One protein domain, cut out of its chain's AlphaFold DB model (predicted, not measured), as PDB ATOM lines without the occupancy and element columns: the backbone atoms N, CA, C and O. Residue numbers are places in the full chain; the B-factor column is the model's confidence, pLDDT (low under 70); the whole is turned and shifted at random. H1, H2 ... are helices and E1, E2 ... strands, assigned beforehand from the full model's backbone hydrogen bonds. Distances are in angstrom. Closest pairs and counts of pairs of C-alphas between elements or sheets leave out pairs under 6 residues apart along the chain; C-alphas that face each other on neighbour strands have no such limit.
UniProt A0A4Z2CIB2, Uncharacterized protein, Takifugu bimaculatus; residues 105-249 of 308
ATOM      1  N   THR A 105     167.353 140.503 152.238       69.19
ATOM      2  CA  THR A 105     167.444 141.030 150.881       69.19
ATOM      3  C   THR A 105     167.761 142.522 150.997       69.19
ATOM      4  O   THR A 105     166.946 143.260 151.555       69.19
ATOM      5  N   PRO A 106     168.954 142.985 150.575       64.44
ATOM      6  CA  PRO A 106     169.281 144.403 150.620       64.44
ATOM      7  C   PRO A 106     168.291 145.180 149.751       64.44
ATOM      8  O   PRO A 106     168.215 144.947 148.545       64.44
ATOM      9  N   ALA A 107     167.560 146.116 150.356       64.62
ATOM     10  CA  ALA A 107     166.777 147.088 149.605       64.62
ATOM     11  C   ALA A 107     167.731 147.971 148.786       64.62
ATOM     12  O   ALA A 107     168.822 148.324 149.258       64.62
ATOM     13  N   VAL A 108     167.338 148.315 147.560       63.34
ATOM     14  CA  VAL A 108     168.126 149.219 146.719       63.34
ATOM     15  C   VAL A 108     168.026 150.617 147.324       63.34
ATOM     16  O   VAL A 108     166.942 151.101 147.628       63.34
ATOM     17  N   ARG A 109     169.162 151.292 147.530       64.88
ATOM     18  CA  ARG A 109     169.122 152.694 147.961       64.88
ATOM     19  C   ARG A 109     168.818 153.572 146.754       64.88
ATOM     20  O   ARG A 109     169.692 153.734 145.909       64.88
ATOM     21  N   SER A 110     167.636 154.183 146.711       56.44
ATOM     22  CA  SER A 110     167.351 155.244 145.724       56.44
ATOM     23  C   SER A 110     167.669 156.651 146.227       56.44
ATOM     24  O   SER A 110     167.648 157.596 145.449       56.44
ATOM     25  N   VAL A 111     167.956 156.805 147.522       57.34
ATOM     26  CA  VAL A 111     168.001 158.120 148.188       57.34
ATOM     27  C   VAL A 111     169.387 158.775 148.130       57.34
ATOM     28  O   VAL A 111     169.489 159.996 148.170       57.34
ATOM     29  N   GLU A 112     170.465 157.991 148.010       63.56
ATOM     30  CA  GLU A 112     171.836 158.514 147.952       63.56
ATOM     31  C   GLU A 112     172.707 157.730 146.968       63.56
ATOM     32  O   GLU A 112     172.748 156.496 146.983       63.56
ATOM     33  N   VAL A 113     173.471 158.465 146.156       67.50
ATOM     34  CA  VAL A 113     174.512 157.904 145.291       67.50
ATOM     35  C   VAL A 113     175.723 157.545 146.152       67.50
ATOM     36  O   VAL A 113     176.298 158.405 146.816       67.50
ATOM     37  N   GLY A 114     176.133 156.277 146.142       76.44
ATOM     38  CA  GLY A 114     177.335 155.833 146.848       76.44
ATOM     39  C   GLY A 114     177.312 154.357 147.247       76.44
ATOM     40  O   GLY A 114     176.344 153.650 146.951       76.44
ATOM     41  N   PRO A 115     178.353 153.883 147.957       79.75
ATOM     42  CA  PRO A 115     178.445 152.496 148.407       79.75
ATOM     43  C   PRO A 115     177.313 152.151 149.380       79.75
ATOM     44  O   PRO A 115     177.034 152.912 150.302       79.75
ATOM     45  N   VAL A 116     176.674 150.998 149.181       83.12
ATOM     46  CA  VAL A 116     175.592 150.490 150.039       83.12
ATOM     47  C   VAL A 116     176.183 149.599 151.129       83.12
ATOM     48  O   VAL A 116     177.045 148.766 150.854       83.12
ATOM     49  N   SER A 117     175.701 149.745 152.361       87.69
ATOM     50  CA  SER A 117     176.011 148.855 153.479       87.69
ATOM     51  C   SER A 117     174.739 148.233 154.044       87.69
ATOM     52  O   SER A 117     173.703 148.895 154.116       87.69
ATOM     53  N   LEU A 118     174.826 146.971 154.469       89.12
ATOM     54  CA  LEU A 118     173.814 146.344 155.313       89.12
ATOM     55  C   LEU A 118     174.110 146.696 156.771       89.12
ATOM     56  O   LEU A 118     175.076 146.212 157.360       89.12
ATOM     57  N   SER A 119     173.255 147.530 157.343       90.12
ATOM     58  CA  SER A 119     173.376 148.073 158.691       90.12
ATOM     59  C   SER A 119     172.440 147.342 159.643       90.12
ATOM     60  O   SER A 119     171.226 147.327 159.433       90.12
ATOM     61  N   ARG A 120     172.997 146.747 160.706       90.50
ATOM     62  CA  ARG A 120     172.212 146.176 161.809       90.50
ATOM     63  C   ARG A 120     171.957 147.244 162.864       90.50
ATOM     64  O   ARG A 120     172.900 147.822 163.402       90.50
ATOM     65  N   CYS A 121     170.698 147.463 163.185       90.81
ATOM     66  CA  CYS A 121     170.233 148.458 164.131       90.81
ATOM     67  C   CYS A 121     169.892 147.825 165.478       90.81
ATOM     68  O   CYS A 121     169.419 146.692 165.561       90.81
ATOM     69  N   SER A 122     170.160 148.569 166.550       86.88
ATOM     70  CA  SER A 122     169.863 148.150 167.918       86.88
ATOM     71  C   SER A 122     168.387 148.364 168.218       86.88
ATOM     72  O   SER A 122     167.983 149.372 168.787       86.88
ATOM     73  N   CYS A 123     167.572 147.416 167.792       77.81
ATOM     74  CA  CYS A 123     166.133 147.460 167.964       77.81
ATOM     75  C   CYS A 123     165.571 146.047 167.844       77.81
ATOM     76  O   CYS A 123     166.174 145.191 167.197       77.81
ATOM     77  N   CYS A 124     164.405 145.817 168.447       80.19
ATOM     78  CA  CYS A 124     163.701 144.536 168.412       80.19
ATOM     79  C   CYS A 124     164.616 143.318 168.693       80.19
ATOM     80  O   CYS A 124     165.553 143.392 169.492       80.19
ATOM     81  N   GLU A 125     164.323 142.168 168.088       80.88
ATOM     82  CA  GLU A 125     165.153 140.973 168.222       80.88
ATOM     83  C   GLU A 125     166.447 141.130 167.404       80.88
ATOM     84  O   GLU A 125     166.419 141.184 166.177       80.88
ATOM     85  N   VAL A 126     167.596 141.135 168.090       71.38
ATOM     86  CA  VAL A 126     168.942 141.400 167.527       71.38
ATOM     87  C   VAL A 126     169.286 140.533 166.305       71.38
ATOM     88  O   VAL A 126     170.091 140.926 165.464       71.38
ATOM     89  N   ARG A 127     168.695 139.337 166.196       75.06
ATOM     90  CA  ARG A 127     168.927 138.379 165.101       75.06
ATOM     91  C   ARG A 127     167.751 138.276 164.124       75.06
ATOM     92  O   ARG A 127     167.653 137.306 163.374       75.06
ATOM     93  N   SER A 128     166.854 139.257 164.127       76.62
ATOM     94  CA  SER A 128     165.704 139.314 163.228       76.62
ATOM     95  C   SER A 128     166.020 140.113 161.959       76.62
ATOM     96  O   SER A 128     166.724 141.121 162.038       76.62
ATOM     97  N   PRO A 129     165.451 139.746 160.795       76.12
ATOM     98  CA  PRO A 129     165.505 140.559 159.584       76.12
ATOM     99  C   PRO A 129     165.005 141.988 159.771       76.12
ATOM    100  O   PRO A 129     165.506 142.912 159.142       76.12
ATOM    101  N   SER A 130     164.082 142.178 160.713       81.38
ATOM    102  CA  SER A 130     163.554 143.492 161.094       81.38
ATOM    103  C   SER A 130     164.547 144.399 161.833       81.38
ATOM    104  O   SER A 130     164.219 145.551 162.096       81.38
ATOM    105  N   SER A 131     165.758 143.916 162.134       87.38
ATOM    106  CA  SER A 131     166.850 144.731 162.681       87.38
ATOM    107  C   SER A 131     167.776 145.308 161.604       87.38
ATOM    108  O   SER A 131     168.705 146.032 161.941       87.38
ATOM    109  N   TRP A 132     167.559 145.009 160.319       87.88
ATOM    110  CA  TRP A 132     168.477 145.393 159.244       87.88
ATOM    111  C   TRP A 132     167.893 146.431 158.286       87.88
ATOM    112  O   TRP A 132     166.695 146.450 158.001       87.88
ATOM    113  N   THR A 133     168.769 147.266 157.733       89.06
ATOM    114  CA  THR A 133     168.459 148.203 156.648       89.06
ATOM    115  C   THR A 133     169.661 148.414 155.732       89.06
ATOM    116  O   THR A 133     170.803 148.185 156.131       89.06
ATOM    117  N   SER A 134     169.404 148.872 154.510       88.19
ATOM    118  CA  SER A 134     170.425 149.402 153.615       88.19
ATOM    119  C   SER A 134     170.705 150.872 153.948       88.19
ATOM    120  O   SER A 134     169.802 151.702 153.892       88.19
ATOM    121  N   SER A 135     171.955 151.227 154.250       88.50
ATOM    122  CA  SER A 135     172.355 152.620 154.506       88.50
ATOM    123  C   SER A 135     173.802 152.903 154.083       88.50
ATOM    124  O   SER A 135     174.439 152.074 153.428       88.50
ATOM    125  N   SER A 136     174.301 154.113 154.362       88.94
ATOM    126  CA  SER A 136     175.693 154.494 154.074       88.94
ATOM    127  C   SER A 136     176.663 153.803 155.054       88.94
ATOM    128  O   SER A 136     176.344 153.697 156.242       88.94
ATOM    129  N   PRO A 137     177.852 153.342 154.606       89.44
ATOM    130  CA  PRO A 137     178.852 152.736 155.481       89.44
ATOM    131  C   PRO A 137     179.285 153.677 156.611       89.44
ATOM    132  O   PRO A 137     179.550 154.856 156.385       89.44
ATOM    133  N   THR A 138     179.419 153.137 157.823       91.50
ATOM    134  CA  THR A 138     179.787 153.887 159.040       91.50
ATOM    135  C   THR A 138     180.969 153.241 159.776       91.50
ATOM    136  O   THR A 138     180.841 152.802 160.917       91.50
ATOM    137  N   PRO A 139     182.159 153.145 159.151       91.19
ATOM    138  CA  PRO A 139     183.320 152.546 159.806       91.19
ATOM    139  C   PRO A 139     183.663 153.286 161.108       91.19
ATOM    140  O   PRO A 139     183.682 154.517 161.143       91.19
ATOM    141  N   ARG A 140     183.942 152.520 162.174       90.19
ATOM    142  CA  ARG A 140     184.214 153.016 163.542       90.19
ATOM    143  C   ARG A 140     183.102 153.886 164.146       90.19
ATOM    144  O   ARG A 140     183.361 154.685 165.041       90.19
ATOM    145  N   ARG A 141     181.876 153.784 163.636       91.75
ATOM    146  CA  ARG A 141     180.718 154.527 164.133       91.75
ATOM    147  C   ARG A 141     179.521 153.599 164.246       91.75
ATOM    148  O   ARG A 141     179.490 152.512 163.679       91.75
ATOM    149  N   THR A 142     178.522 154.041 164.996       92.31
ATOM    150  CA  THR A 142     177.236 153.354 165.058       92.31
ATOM    151  C   THR A 142     176.570 153.355 163.686       92.31
ATOM    152  O   THR A 142     176.591 154.373 162.989       92.31
ATOM    153  N   ASN A 143     175.940 152.234 163.340       92.69
ATOM    154  CA  ASN A 143     175.201 152.082 162.093       92.69
ATOM    155  C   ASN A 143     174.127 153.168 161.931       92.69
ATOM    156  O   ASN A 143     173.453 153.540 162.894       92.69
ATOM    157  N   LEU A 144     173.950 153.653 160.699       91.69
ATOM    158  CA  LEU A 144     172.861 154.569 160.363       91.69
ATOM    159  C   LEU A 144     171.544 153.800 160.323       91.69
ATOM    160  O   LEU A 144     171.371 152.899 159.497       91.69
ATOM    161  N   CYS A 145     170.642 154.191 161.218       92.56
ATOM    162  CA  CYS A 145     169.372 153.533 161.485       92.56
ATOM    163  C   CYS A 145     168.218 154.536 161.405       92.56
ATOM    164  O   CYS A 145     168.413 155.697 161.779       92.56
ATOM    165  N   PRO A 146     167.018 154.115 160.961       92.81
ATOM    166  CA  PRO A 146     165.843 154.971 160.971       92.81
ATOM    167  C   PRO A 146     165.558 155.472 162.383       92.81
ATOM    168  O   PRO A 146     165.646 154.707 163.347       92.81
ATOM    169  N   SER A 147     165.212 156.750 162.509       92.75
ATOM    170  CA  SER A 147     165.004 157.385 163.812       92.75
ATOM    171  C   SER A 147     163.690 158.152 163.867       92.75
ATOM    172  O   SER A 147     163.157 158.572 162.840       92.75
ATOM    173  N   SER A 148     163.179 158.363 165.080       93.25
ATOM    174  CA  SER A 148     161.959 159.143 165.309       93.25
ATOM    175  C   SER A 148     162.107 160.623 164.939       93.25
ATOM    176  O   SER A 148     161.096 161.293 164.741       93.25
ATOM    177  N   THR A 149     163.341 161.124 164.813       95.12
ATOM    178  CA  THR A 149     163.641 162.474 164.309       95.12
ATOM    179  C   THR A 149     163.052 162.695 162.919       95.12
ATOM    180  O   THR A 149     162.553 163.775 162.632       95.12
ATOM    181  N   PHE A 150     163.061 161.653 162.086       93.81
ATOM    182  CA  PHE A 150     162.479 161.656 160.748       93.81
ATOM    183  C   PHE A 150     161.296 160.691 160.746       93.81
ATOM    184  O   PHE A 150     161.374 159.607 160.172       93.81
ATOM    185  N   SER A 151     160.223 161.038 161.460       95.25
ATOM    186  CA  SER A 151     159.032 160.193 161.567       95.25
ATOM    187  C   SER A 151     157.781 160.873 161.035       95.25
ATOM    188  O   SER A 151     157.644 162.094 161.074       95.25
ATOM    189  N   SER A 152     156.859 160.057 160.533       93.00
ATOM    190  CA  SER A 152     155.527 160.501 160.144       93.00
ATOM    191  C   SER A 152     154.497 159.444 160.506       93.00
ATOM    192  O   SER A 152     154.780 158.243 160.504       93.00
ATOM    193  N   GLN A 153     153.284 159.895 160.801       92.56
ATOM    194  CA  GLN A 153     152.170 159.004 161.070       92.56
ATOM    195  C   GLN A 153     151.587 158.489 159.751       92.56
ATOM    196  O   GLN A 153     151.359 159.257 158.817       92.56
ATOM    197  N   ILE A 154     151.341 157.185 159.686       88.94
ATOM    198  CA  ILE A 154     150.744 156.502 158.542       88.94
ATOM    199  C   ILE A 154     149.496 155.736 158.976       88.94
ATOM    200  O   ILE A 154     149.452 155.150 160.062       88.94
ATOM    201  N   HIS A 155     148.488 155.743 158.106       88.62
ATOM    202  CA  HIS A 155     147.249 154.977 158.243       88.62
ATOM    203  C   HIS A 155     146.897 154.408 156.878       88.62
ATOM    204  O   HIS A 155     146.394 155.136 156.028       88.62
ATOM    205  N   LEU A 156     147.226 153.135 156.658       85.44
ATOM    206  CA  LEU A 156     147.139 152.490 155.351       85.44
ATOM    207  C   LEU A 156     146.290 151.222 155.416       85.44
ATOM    208  O   LEU A 156     146.368 150.465 156.383       85.44
ATOM    209  N   CYS A 157     145.531 150.962 154.355       84.38
ATOM    210  CA  CYS A 157     144.835 149.699 154.132       84.38
ATOM    211  C   CYS A 157     145.413 149.041 152.880       84.38
ATOM    212  O   CYS A 157     145.241 149.538 151.772       84.38
ATOM    213  N   LEU A 158     146.103 147.917 153.039       80.19
ATOM    214  CA  LEU A 158     146.625 147.155 151.911       80.19
ATOM    215  C   LEU A 158     145.661 146.013 151.588       80.19
ATOM    216  O   LEU A 158     145.319 145.207 152.460       80.19
ATOM    217  N   GLY A 159     145.189 146.003 150.338       69.06
ATOM    218  CA  GLY A 159     144.243 145.013 149.816       69.06
ATOM    219  C   GLY A 159     144.784 143.599 149.797       69.06
ATOM    220  O   GLY A 159     145.992 143.414 149.955       69.06
ATOM    221  N   PRO A 160     143.904 142.597 149.594       58.25
ATOM    222  CA  PRO A 160     144.348 141.221 149.444       58.25
ATOM    223  C   PRO A 160     145.384 141.190 148.318       58.25
ATOM    224  O   PRO A 160     145.080 141.558 147.180       58.25
ATOM    225  N   LEU A 161     146.622 140.842 148.674       54.81
ATOM    226  CA  LEU A 161     147.782 140.870 147.787       54.81
ATOM    227  C   LEU A 161     147.445 140.036 146.535       54.81
ATOM    228  O   LEU A 161     147.203 138.834 146.617       54.81
ATOM    229  N   SER A 162     147.303 140.694 145.383       44.12
ATOM    230  CA  SER A 162     146.772 140.074 144.162       44.12
ATOM    231  C   SER A 162     147.774 139.109 143.518       44.12
ATOM    232  O   SER A 162     148.887 139.514 143.204       44.12
ATOM    233  N   ARG A 163     147.298 137.875 143.280       42.78
ATOM    234  CA  ARG A 163     147.561 136.836 142.246       42.78
ATOM    235  C   ARG A 163     148.951 136.563 141.645       42.78
ATOM    236  O   ARG A 163     149.122 135.442 141.179       42.78
ATOM    237  N   ASP A 164     149.918 137.470 141.675       42.12
ATOM    238  CA  ASP A 164     151.276 137.195 141.166       42.12
ATOM    239  C   ASP A 164     152.208 136.627 142.250       42.12
ATOM    240  O   ASP A 164     153.287 136.113 141.963       42.12
ATOM    241  N   TRP A 165     151.756 136.651 143.503       46.00
ATOM    242  CA  TRP A 165     152.432 136.061 144.650       46.00
ATOM    243  C   TRP A 165     151.670 134.791 145.032       46.00
ATOM    244  O   TRP A 165     150.485 134.848 145.352       46.00
ATOM    245  N   GLN A 166     152.331 133.642 144.877       34.81
ATOM    246  CA  GLN A 166     151.755 132.294 144.914       34.81
ATOM    247  C   GLN A 166     150.642 132.085 145.953       34.81
ATOM    248  O   GLN A 166     150.804 132.369 147.136       34.81
ATOM    249  N   GLU A 167     149.537 131.527 145.451       38.12
ATOM    250  CA  GLU A 167     148.411 130.892 146.142       38.12
ATOM    251  C   GLU A 167     148.539 130.760 147.671       38.12
ATOM    252  O   GLU A 167     148.894 129.716 148.223       38.12
ATOM    253  N   GLN A 168     148.110 131.796 148.385       38.94
ATOM    254  CA  GLN A 168     147.472 131.611 149.678       38.94
ATOM    255  C   GLN A 168     146.221 132.487 149.738       38.94
ATOM    256  O   GLN A 168     146.269 133.703 149.579       38.94
ATOM    257  N   SER A 169     145.089 131.803 149.910       38.91
ATOM    258  CA  SER A 169     143.766 132.325 150.256       38.91
ATOM    259  C   SER A 169     143.839 133.607 151.093       38.91
ATOM    260  O   SER A 169     144.587 133.660 152.065       38.91
ATOM    261  N   GLY A 170     143.039 134.608 150.708       50.12
ATOM    262  CA  GLY A 170     143.010 135.969 151.252       50.12
ATOM    263  C   GLY A 170     142.524 136.079 152.696       50.12
ATOM    264  O   GLY A 170     141.522 136.738 152.960       50.12
ATOM    265  N   ASP A 171     143.261 135.466 153.615       58.56
ATOM    266  CA  ASP A 171     143.085 135.621 155.045       58.56
ATOM    267  C   ASP A 171     144.439 135.942 155.685       58.56
ATOM    268  O   ASP A 171     145.321 135.088 155.808       58.56
ATOM    269  N   CYS A 172     144.635 137.206 156.071       69.69
ATOM    270  CA  CYS A 172     145.840 137.632 156.782       69.69
ATOM    271  C   CYS A 172     145.912 137.070 158.214       69.69
ATOM    272  O   CYS A 172     146.900 137.311 158.910       69.69
ATOM    273  N   ASP A 173     144.916 136.299 158.664       61.88
ATOM    274  CA  ASP A 173     144.811 135.789 160.032       61.88
ATOM    275  C   ASP A 173     145.861 134.714 160.375       61.88
ATOM    276  O   ASP A 173     146.314 134.626 161.515       61.88
ATOM    277  N   GLY A 174     146.358 133.967 159.380       64.19
ATOM    278  CA  GLY A 174     147.361 132.910 159.578       64.19
ATOM    279  C   GLY A 174     148.828 133.370 159.635       64.19
ATOM    280  O   GLY A 174     149.713 132.561 159.918       64.19
ATOM    281  N   SER A 175     149.133 134.640 159.341       68.44
ATOM    282  CA  SER A 175     150.515 135.140 159.306       68.44
ATOM    283  C   SER A 175     150.978 135.670 160.667       68.44
ATOM    284  O   SER A 175     150.289 136.442 161.331       68.44
ATOM    285  N   SER A 176     152.189 135.283 161.090       75.88
ATOM    286  CA  SER A 176     152.814 135.873 162.284       75.88
ATOM    287  C   SER A 176     153.028 137.381 162.103       75.88
ATOM    288  O   SER A 176     153.271 137.841 160.985       75.88
ATOM    289  N   GLN A 177     153.016 138.146 163.201       78.81
ATOM    290  CA  GLN A 177     153.223 139.601 163.165       78.81
ATOM    291  C   GLN A 177     154.484 139.993 162.381       78.81
ATOM    292  O   GLN A 177     154.442 140.897 161.555       78.81
ATOM    293  N   GLY A 178     155.593 139.273 162.581       77.31
ATOM    294  CA  GLY A 178     156.840 139.531 161.858       77.31
ATOM    295  C   GLY A 178     156.718 139.322 160.345       77.31
ATOM    296  O   GLY A 178     157.307 140.084 159.581       77.31
ATOM    297  N   LYS A 179     155.921 138.338 159.905       78.94
ATOM    298  CA  LYS A 179     155.652 138.098 158.481       78.94
ATOM    299  C   LYS A 179     154.817 139.236 157.884       78.94
ATOM    300  O   LYS A 179     155.191 139.761 156.844       78.94
ATOM    301  N   ARG A 180     153.775 139.689 158.593       83.31
ATOM    302  CA  ARG A 180     152.948 140.839 158.177       83.31
ATOM    303  C   ARG A 180     153.785 142.108 158.011       83.31
ATOM    304  O   ARG A 180     153.660 142.795 157.009       83.31
ATOM    305  N   VAL A 181     154.670 142.406 158.968       85.81
ATOM    306  CA  VAL A 181     155.559 143.582 158.889       85.81
ATOM    307  C   VAL A 181     156.498 143.497 157.687       85.81
ATOM    308  O   VAL A 181     156.686 144.496 156.996       85.81
ATOM    309  N   ALA A 182     157.063 142.319 157.416       81.94
ATOM    310  CA  ALA A 182     157.916 142.113 156.252       81.94
ATOM    311  C   ALA A 182     157.151 142.295 154.930       81.94
ATOM    312  O   ALA A 182     157.650 142.985 154.050       81.94
ATOM    313  N   GLU A 183     155.936 141.750 154.818       82.62
ATOM    314  CA  GLU A 183     155.073 141.893 153.632       82.62
ATOM    315  C   GLU A 183     154.708 143.361 153.358       82.62
ATOM    316  O   GLU A 183     154.786 143.823 152.222       82.62
ATOM    317  N   VAL A 184     154.356 144.123 154.400       86.25
ATOM    318  CA  VAL A 184     154.066 145.560 154.262       86.25
ATOM    319  C   VAL A 184     155.311 146.332 153.831       86.25
ATOM    320  O   VAL A 184     155.226 147.181 152.947       86.25
ATOM    321  N   ALA A 185     156.465 146.055 154.441       87.12
ATOM    322  CA  ALA A 185     157.710 146.723 154.082       87.12
ATOM    323  C   ALA A 185     158.117 146.440 152.631       87.12
ATOM    324  O   ALA A 185     158.475 147.376 151.921       87.12
ATOM    325  N   ASP A 186     158.019 145.184 152.192       82.88
ATOM    326  CA  ASP A 186     158.318 144.777 150.817       82.88
ATOM    327  C   ASP A 186     157.364 145.444 149.816       82.88
ATOM    328  O   ASP A 186     157.804 146.009 148.818       82.88
ATOM    329  N   TYR A 187     156.063 145.500 150.128       83.50
ATOM    330  CA  TYR A 187     155.094 146.228 149.309       83.50
ATOM    331  C   TYR A 187     155.453 147.712 149.165       83.50
ATOM    332  O   TYR A 187     155.445 148.248 148.055       83.50
ATOM    333  N   LEU A 188     155.755 148.392 150.276       85.19
ATOM    334  CA  LEU A 188     156.119 149.809 150.249       85.19
ATOM    335  C   LEU A 188     157.401 150.026 149.445       85.19
ATOM    336  O   LEU A 188     157.435 150.918 148.598       85.19
ATOM    337  N   GLU A 189     158.407 149.178 149.648       85.81
ATOM    338  CA  GLU A 189     159.672 149.252 148.922       85.81
ATOM    339  C   GLU A 189     159.489 149.035 147.416       85.81
ATOM    340  O   GLU A 189     160.018 149.807 146.626       85.81
ATOM    341  N   GLN A 190     158.664 148.077 146.989       83.06
ATOM    342  CA  GLN A 190     158.356 147.877 145.567       83.06
ATOM    343  C   GLN A 190     157.661 149.085 144.923       83.06
ATOM    344  O   GLN A 190     157.734 149.264 143.706       83.06
ATOM    345  N   LYS A 191     156.959 149.908 145.713       83.00
ATOM    346  CA  LYS A 191     156.244 151.092 145.218       83.00
ATOM    347  C   LYS A 191     157.095 152.352 145.205       83.00
ATOM    348  O   LYS A 191     156.986 153.118 144.252       83.00
ATOM    349  N   CYS A 192     157.897 152.582 146.240       84.12
ATOM    350  CA  CYS A 192     158.685 153.808 146.365       84.12
ATOM    351  C   CYS A 192     160.147 153.644 145.927       84.12
ATOM    352  O   CYS A 192     160.798 154.643 145.629       84.12
ATOM    353  N   LEU A 193     160.678 152.412 145.951       85.06
ATOM    354  CA  LEU A 193     162.111 152.097 145.885       85.06
ATOM    355  C   LEU A 193     162.937 152.940 146.868       85.06
ATOM    356  O   LEU A 193     164.051 153.351 146.579       85.06
ATOM    357  N   CYS A 194     162.382 153.290 148.018       84.62
ATOM    358  CA  CYS A 194     162.920 154.326 148.888       84.62
ATOM    359  C   CYS A 194     163.856 153.783 149.978       84.62
ATOM    360  O   CYS A 194     164.255 154.536 150.869       84.62
ATOM    361  N   GLY A 195     164.259 152.512 149.898       85.12
ATOM    362  CA  GLY A 195     165.159 151.855 150.842       85.12
ATOM    363  C   GLY A 195     164.483 151.426 152.147       85.12
ATOM    364  O   GLY A 195     165.150 151.357 153.182       85.12
ATOM    365  N   ILE A 196     163.173 151.172 152.125       86.56
ATOM    366  CA  ILE A 196     162.403 150.712 153.285       86.56
ATOM    367  C   ILE A 196     162.696 149.236 153.568       86.56
ATOM    368  O   ILE A 196     162.822 148.398 152.681       86.56
ATOM    369  N   SER A 197     162.741 148.901 154.855       88.00
ATOM    370  CA  SER A 197     162.682 147.527 155.355       88.00
ATOM    371  C   SER A 197     161.702 147.428 156.528       88.00
ATOM    372  O   SER A 197     161.189 148.435 157.019       88.00
ATOM    373  N   ALA A 198     161.472 146.215 157.037       88.44
ATOM    374  CA  ALA A 198     160.640 145.978 158.222       88.44
ATOM    375  C   ALA A 198     161.054 146.825 159.447       88.44
ATOM    376  O   ALA A 198     160.221 147.128 160.299       88.44
ATOM    377  N   LEU A 199     162.321 147.251 159.513       90.31
ATOM    378  CA  LEU A 199     162.851 148.146 160.542       90.31
ATOM    379  C   LEU A 199     162.117 149.498 160.611       90.31
ATOM    380  O   LEU A 199     161.938 150.057 161.690       90.31
ATOM    381  N   TYR A 200     161.671 150.023 159.472       91.81
ATOM    382  CA  TYR A 200     161.053 151.349 159.364       91.81
ATOM    383  C   TYR A 200     159.658 151.375 160.000       91.81
ATOM    384  O   TYR A 200     159.184 152.430 160.415       91.81
ATOM    385  N   LEU A 201     159.024 150.203 160.107       91.25
ATOM    386  CA  LEU A 201     157.654 150.004 160.577       91.25
ATOM    387  C   LEU A 201     157.571 149.579 162.051       91.25
ATOM    388  O   LEU A 201     156.511 149.166 162.508       91.25
ATOM    389  N   GLN A 202     158.655 149.678 162.824       88.19
ATOM    390  CA  GLN A 202     158.642 149.282 164.241       88.19
ATOM    391  C   GLN A 202     157.657 150.084 165.101       88.19
ATOM    392  O   GLN A 202     157.160 149.571 166.100       88.19
ATOM    393  N   GLY A 203     157.370 151.330 164.715       87.31
ATOM    394  CA  GLY A 203     156.368 152.178 165.359       87.31
ATOM    395  C   GLY A 203     154.945 151.979 164.830       87.31
ATOM    396  O   GLY A 203     154.043 152.698 165.264       87.31
ATOM    397  N   ALA A 204     154.733 151.051 163.890       91.31
ATOM    398  CA  ALA A 204     153.447 150.800 163.259       91.31
ATOM    399  C   ALA A 204     152.818 149.496 163.769       91.31
ATOM    400  O   ALA A 204     153.434 148.432 163.805       91.31
ATOM    401  N   ASN A 205     151.543 149.578 164.131       91.56
ATOM    402  CA  ASN A 205     150.698 148.435 164.405       91.56
ATOM    403  C   ASN A 205     150.095 147.921 163.095       91.56
ATOM    404  O   ASN A 205     149.484 148.677 162.339       91.56
ATOM    405  N   ILE A 206     150.262 146.625 162.846       89.62
ATOM    406  CA  ILE A 206     149.739 145.952 161.660       89.62
ATOM    407  C   ILE A 206     148.702 144.939 162.113       89.62
ATOM    408  O   ILE A 206     149.015 144.019 162.869       89.62
ATOM    409  N   SER A 207     147.468 145.118 161.654       87.88
ATOM    410  CA  SER A 207     146.315 144.291 162.012       87.88
ATOM    411  C   SER A 207     145.594 143.792 160.764       87.88
ATOM    412  O   SER A 207     145.657 144.415 159.708       87.88
ATOM    413  N   CYS A 208     144.927 142.647 160.882       84.50
ATOM    414  CA  CYS A 208     144.108 142.087 159.814       84.50
ATOM    415  C   CYS A 208     142.658 142.536 160.024       84.50
ATOM    416  O   CYS A 208     142.085 142.296 161.086       84.50
ATOM    417  N   VAL A 209     142.067 143.210 159.038       82.50
ATOM    418  CA  VAL A 209     140.675 143.678 159.081       82.50
ATOM    419  C   VAL A 209     139.968 143.194 157.825       82.50
ATOM    420  O   VAL A 209     140.215 143.693 156.732       82.50
ATOM    421  N   SER A 210     139.103 142.187 157.968       76.00
ATOM    422  CA  SER A 210     138.314 141.632 156.856       76.00
ATOM    423  C   SER A 210     139.160 141.200 155.640       76.00
ATOM    424  O   SER A 210     138.746 141.399 154.496       76.00
ATOM    425  N   GLY A 211     140.348 140.632 155.886       74.38
ATOM    426  CA  GLY A 211     141.300 140.202 154.851       74.38
ATOM    427  C   GLY A 211     142.246 141.297 154.334       74.38
ATOM    428  O   GLY A 211     143.062 141.021 153.458       74.38
ATOM    429  N   TRP A 212     142.160 142.522 154.865       78.62
ATOM    430  CA  TRP A 212     143.053 143.641 154.544       78.62
ATOM    431  C   TRP A 212     144.102 143.825 155.636       78.62
ATOM    432  O   TRP A 212     143.793 143.713 156.825       78.62
ATOM    433  N   LEU A 213     145.328 144.171 155.246       85.31
ATOM    434  CA  LEU A 213     146.361 144.580 156.194       85.31
ATOM    435  C   LEU A 213     146.191 146.068 156.500       85.31
ATOM    436  O   LEU A 213     146.471 146.928 155.666       85.31
ATOM    437  N   ARG A 214     145.733 146.368 157.714       87.69
ATOM    438  CA  ARG A 214     145.660 147.725 158.249       87.69
ATOM    439  C   ARG A 214     146.967 148.063 158.952       87.69
ATOM    440  O   ARG A 214     147.328 147.397 159.920       87.69
ATOM    441  N   VAL A 215     147.628 149.119 158.502       90.44
ATOM    442  CA  VAL A 215     148.882 149.644 159.051       90.44
ATOM    443  C   VAL A 215     148.589 150.984 159.710       90.44
ATOM    444  O   VAL A 215     148.095 151.893 159.051       90.44
ATOM    445  N   GLN A 216     148.871 151.116 161.001       91.88
ATOM    446  CA  GLN A 216     148.604 152.333 161.765       91.88
ATOM    447  C   GLN A 216     149.748 152.632 162.729       91.88
ATOM    448  O   GLN A 216     150.073 151.804 163.572       91.88
ATOM    449  N   GLY A 217     150.314 153.833 162.670       92.94
ATOM    450  CA  GLY A 217     151.337 154.283 163.617       92.94
ATOM    451  C   GLY A 217     152.430 155.078 162.928       92.94
ATOM    452  O   GLY A 217     152.171 155.711 161.909       92.94
ATOM    453  N   ASN A 218     153.637 155.059 163.482       93.31
ATOM    454  CA  ASN A 218     154.745 155.849 162.956       93.31
ATOM    455  C   ASN A 218     155.630 155.016 162.032       93.31
ATOM    456  O   ASN A 218     156.047 153.910 162.389       93.31
ATOM    457  N   ILE A 219     155.956 155.592 160.878       93.25
ATOM    458  CA  ILE A 219     157.076 155.164 160.046       93.25
ATOM    459  C   ILE A 219     158.257 156.097 160.304       93.25
ATOM    460  O   ILE A 219     158.085 157.314 160.368       93.25
ATOM    461  N   ASN A 220     159.445 155.524 160.474       93.88
ATOM    462  CA  ASN A 220     160.692 156.266 160.670       93.88
ATOM    463  C   ASN A 220     161.525 156.239 159.388       93.88
ATOM    464  O   ASN A 220     161.396 155.301 158.612       93.88
ATOM    465  N   ALA A 221     162.424 157.202 159.203       92.94
ATOM    466  CA  ALA A 221     163.356 157.267 158.080       92.94
ATOM    467  C   ALA A 221     164.782 157.634 158.532       92.94
ATOM    468  O   ALA A 221     165.030 157.952 159.698       92.94
ATOM    469  N   LEU A 222     165.730 157.559 157.598       92.19
ATOM    470  CA  LEU A 222     167.128 157.963 157.760       92.19
ATOM    471  C   LEU A 222     167.329 159.474 157.582       92.19
ATOM    472  O   LEU A 222     168.303 160.012 158.103       92.19
ATOM    473  N   SER A 223     166.448 160.147 156.836       91.31
ATOM    474  CA  SER A 223     166.537 161.580 156.540       91.31
ATOM    475  C   SER A 223     165.181 162.174 156.151       91.31
ATOM    476  O   SER A 223     164.264 161.448 155.757       91.31
ATOM    477  N   ASP A 224     165.079 163.506 156.184       91.94
ATOM    478  CA  ASP A 224     163.913 164.244 155.679       91.94
ATOM    479  C   ASP A 224     163.641 163.953 154.200       91.94
ATOM    480  O   ASP A 224     162.492 163.798 153.784       91.94
ATOM    481  N   HIS A 225     164.703 163.818 153.397       89.56
ATOM    482  CA  HIS A 225     164.561 163.502 151.980       89.56
ATOM    483  C   HIS A 225     163.936 162.118 151.779       89.56
ATOM    484  O   HIS A 225     162.967 161.992 151.028       89.56
ATOM    485  N   GLN A 226     164.409 161.097 152.500       90.56
ATOM    486  CA  GLN A 226     163.793 159.773 152.445       90.56
ATOM    487  C   GLN A 226     162.333 159.833 152.901       90.56
ATOM    488  O   GLN A 226     161.467 159.302 152.213       90.56
ATOM    489  N   MET A 227     162.039 160.527 154.005       91.81
ATOM    490  CA  MET A 227     160.666 160.680 154.487       91.81
ATOM    491  C   MET A 227     159.754 161.322 153.432       91.81
ATOM    492  O   MET A 227     158.638 160.855 153.217       91.81
ATOM    493  N   SER A 228     160.234 162.342 152.716       90.25
ATOM    494  CA  SER A 228     159.456 162.985 151.652       90.25
ATOM    495  C   SER A 228     159.065 162.011 150.530       90.25
ATOM    496  O   SER A 228     157.914 162.023 150.096       90.25
ATOM    497  N   LEU A 229     159.970 161.105 150.131       88.56
ATOM    498  CA  LEU A 229     159.705 160.074 149.117       88.56
ATOM    499  C   LEU A 229     158.667 159.051 149.597       88.56
ATOM    500  O   LEU A 229     157.766 158.672 148.841       88.56
ATOM    501  N   ILE A 230     158.779 158.634 150.864       89.31
ATOM    502  CA  ILE A 230     157.823 157.733 151.517       89.31
ATOM    503  C   ILE A 230     156.428 158.356 151.467       89.31
ATOM    504  O   ILE A 230     155.507 157.767 150.904       89.31
ATOM    505  N   ILE A 231     156.277 159.567 152.006       89.12
ATOM    506  CA  ILE A 231     154.980 160.247 152.093       89.12
ATOM    507  C   ILE A 231     154.401 160.529 150.713       89.12
ATOM    508  O   ILE A 231     153.216 160.283 150.495       89.12
ATOM    509  N   GLN A 232     155.219 160.971 149.759       86.75
ATOM    510  CA  GLN A 232     154.759 161.204 148.395       86.75
ATOM    511  C   GLN A 232     154.176 159.929 147.776       86.75
ATOM    512  O   GLN A 232     153.087 159.977 147.206       86.75
ATOM    513  N   THR A 233     154.849 158.786 147.949       83.75
ATOM    514  CA  THR A 233     154.381 157.502 147.408       83.75
ATOM    515  C   THR A 233     153.055 157.075 148.035       83.75
ATOM    516  O   THR A 233     152.173 156.587 147.318       83.75
ATOM    517  N   LEU A 234     152.892 157.283 149.346       82.50
ATOM    518  CA  LEU A 234     151.641 157.010 150.058       82.50
ATOM    519  C   LEU A 234     150.496 157.890 149.530       82.50
ATOM    520  O   LEU A 234     149.426 157.382 149.218       82.50
ATOM    521  N   LEU A 235     150.736 159.186 149.316       77.56
ATOM    522  CA  LEU A 235     149.724 160.107 148.783       77.56
ATOM    523  C   LEU A 235     149.298 159.772 147.345       77.56
ATOM    524  O   LEU A 235     148.131 159.917 146.990       77.56
ATOM    525  N   THR A 236     150.222 159.312 146.497       71.94
ATOM    526  CA  THR A 236     149.913 158.970 145.095       71.94
ATOM    527  C   THR A 236     149.212 157.625 144.900       71.94
ATOM    528  O   THR A 236     148.711 157.366 143.808       71.94
ATOM    529  N   ASN A 237     149.152 156.763 145.921       67.44
ATOM    530  CA  ASN A 237     148.501 155.455 145.829       67.44
ATOM    531  C   ASN A 237     147.163 155.468 146.597       67.44
ATOM    532  O   ASN A 237     147.147 155.196 147.799       67.44
ATOM    533  N   PRO A 238     146.021 155.729 145.927       50.56
ATOM    534  CA  PRO A 238     144.736 156.033 146.573       50.56
ATOM    535  C   PRO A 238     144.124 154.874 147.375       50.56
ATOM    536  O   PRO A 238     143.235 155.095 148.190       50.56
ATOM    537  N   PHE A 239     144.611 153.641 147.208       53.41
ATOM    538  CA  PHE A 239     144.208 152.514 148.060       53.41
ATOM    539  C   PHE A 239     144.792 152.588 149.474       53.41
ATOM    540  O   PHE A 239     144.348 151.864 150.355       53.41
ATOM    541  N   THR A 240     145.766 153.468 149.708       54.75
ATOM    542  CA  THR A 240     146.507 153.538 150.966       54.75
ATOM    543  C   THR A 240     145.990 154.607 151.929       54.75
ATOM    544  O   THR A 240     146.503 154.695 153.031       54.75
ATOM    545  N   GLN A 241     144.958 155.383 151.576       50.84
ATOM    546  CA  GLN A 241     144.489 156.509 152.394       50.84
ATOM    547  C   GLN A 241     142.960 156.511 152.539       50.84
ATOM    548  O   GLN A 241     142.274 157.450 152.147       50.84
ATOM    549  N   THR A 242     142.402 155.425 153.075       53.47
ATOM    550  CA  THR A 242     141.000 155.396 153.518       53.47
ATOM    551  C   THR A 242     140.961 155.025 154.996       53.47
ATOM    552  O   THR A 242     141.604 154.063 155.413       53.47
ATOM    553  N   ASP A 243     140.223 155.794 155.805       54.81
ATOM    554  CA  ASP A 243     140.130 155.599 157.264       54.81
ATOM    555  C   ASP A 243     139.496 154.254 157.661       54.81
ATOM    556  O   ASP A 243     139.604 153.808 158.808       54.81
ATOM    557  N   VAL A 244     138.842 153.584 156.709       65.69
ATOM    558  CA  VAL A 244     138.142 152.323 156.922       65.69
ATOM    559  C   VAL A 244     138.573 151.324 155.854       65.69
ATOM    560  O   VAL A 244     138.290 151.513 154.672       65.69
ATOM    561  N   CYS A 245     139.214 150.228 156.274       70.75
ATOM    562  CA  CYS A 245     139.491 149.092 155.396       70.75
ATOM    563  C   CYS A 245     138.174 148.354 155.104       70.75
ATOM    564  O   CYS A 245     137.850 147.342 155.724       70.75
ATOM    565  N   THR A 246     137.361 148.904 154.209       61.72
ATOM    566  CA  THR A 246     136.106 148.294 153.768       61.72
ATOM    567  C   THR A 246     136.336 147.446 152.530       61.72
ATOM    568  O   THR A 246     136.920 147.891 151.544       61.72
ATOM    569  N   ARG A 247     135.798 146.224 152.549       55.06
ATOM    570  CA  ARG A 247     135.554 145.449 151.329       55.06
ATOM    571  C   ARG A 247     134.726 146.339 150.393       55.06
ATOM    572  O   ARG A 247     133.756 146.917 150.890       55.06
ATOM    573  N   PRO A 248     135.053 146.477 149.092       47.69
ATOM    574  CA  PRO A 248     134.131 147.137 148.182       47.69
ATOM    575  C   PRO A 248     132.790 146.423 148.334       47.69
ATOM    576  O   PRO A 248     132.716 145.199 148.177       47.69
ATOM    577  N   THR A 249     131.754 147.166 148.732       38.88
ATOM    578  CA  THR A 249     130.387 146.690 148.588       38.88
ATOM    579  C   THR A 249     130.284 146.265 147.142       38.88
ATOM    580  O   THR A 249     130.543 147.056 146.236       38.88
TER     581      THR A 249
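This is residues 105 to 249 of the 308 residues of an uncharacterized protein of Takifugu bimaculatus (UniProt A0A4Z2CIB2). A twisted slab of three antiparallel strands, in the order E3, E5, E4, is covered by two helices about perpendicular to each other, H1 across the strands and H3 along them. The small hairpin of E1 and E2 lies beyond one end of this slab, and the last printed residues trail off at the opposite end of the long axis. The printed part has 145 residues, with three named helices and five named strands in the order E1, E2, E3, H1, H2, E4, E5, H3; the class is mixed, helices and strands, with 70 residues, under half, in named elements. It is compact, with a radius of gyration of the C-alphas of 15.3 A, and elongated, spanning 55 by 30 by 26 A.

In the larger sheet, E5, residues 212 to 221, is the inner strand between the edge strands E3, residues 147 to 158, and E4, residues 203 to 209. E3 and E5 are antiparallel at 166 degrees, with N 154 and O 217 at 2.8 A. E4 and E5 form a hairpin, with N 205 and O 216 at 2.7 A. E3 bends by 98 degrees at residue 150 and E5 by 71 degrees at residue 217. H1, residues 177 to 192, is on the sheet at a height of 9.9 A and runs across the strands, at 79 degrees to E4 on the local plane; the C-alphas of Val 181 and Ile 206 are their closest, 6.9 A apart. H3, residues 224 to 236, is on it at a height of 9.1 A and runs along the strands, at 10 degrees to E5 on the local plane; Ala 221 and Met 227 have their closest C-alphas, 5.6 A apart. H1 and H3 make two layers with the sheet, helices on one face of it. H1 with residues 191 to 192 alone touches H3, about perpendicular at 89 degrees; the C-alphas of Cys 192 and Thr 233 are the closest, at 5.8 A. H2, residues 198 to 201, only grazes the sheet and touches H1, with the C-alphas of Ala 182 and Ala 198 closest at 5.1 A. E3, H1, H2 and E4 make a split strand-helix-strand unit, two strands running the same way with E5 between them, and its crossover is right-handed. E1, residues 117 to 120, and E2, residues 132 to 135, form an antiparallel hairpin, with N 119 and O 133 at 2.8 A; E1 is apart from E3, E4 and E5. Every O i to N i+4 pair is within hydrogen-bond range in H1 and H3; H2 is too short for one.

E1 begins at C-alpha 117, (176.011, 148.855, 153.479). E3 is 24.2 A long, E5 24.7 A, H1 22.7 A, E4 18.9 A and H3 18.3 A, ending at C-alpha 236, (149.913, 158.970, 145.095).

The C-alphas of Arg 140 and Thr 249 are the two farthest apart, at 56.2 A. The printed part has no cut. The links E1 to E2, E2 to E3 and E3 to H1 are long; residues 163 to 168, in the last of these, stand free. Mean pLDDT of the printed part is 78.3, and residues 105 to 113, 159 to 175, 237 to 244 and 246 to 249 are under 70.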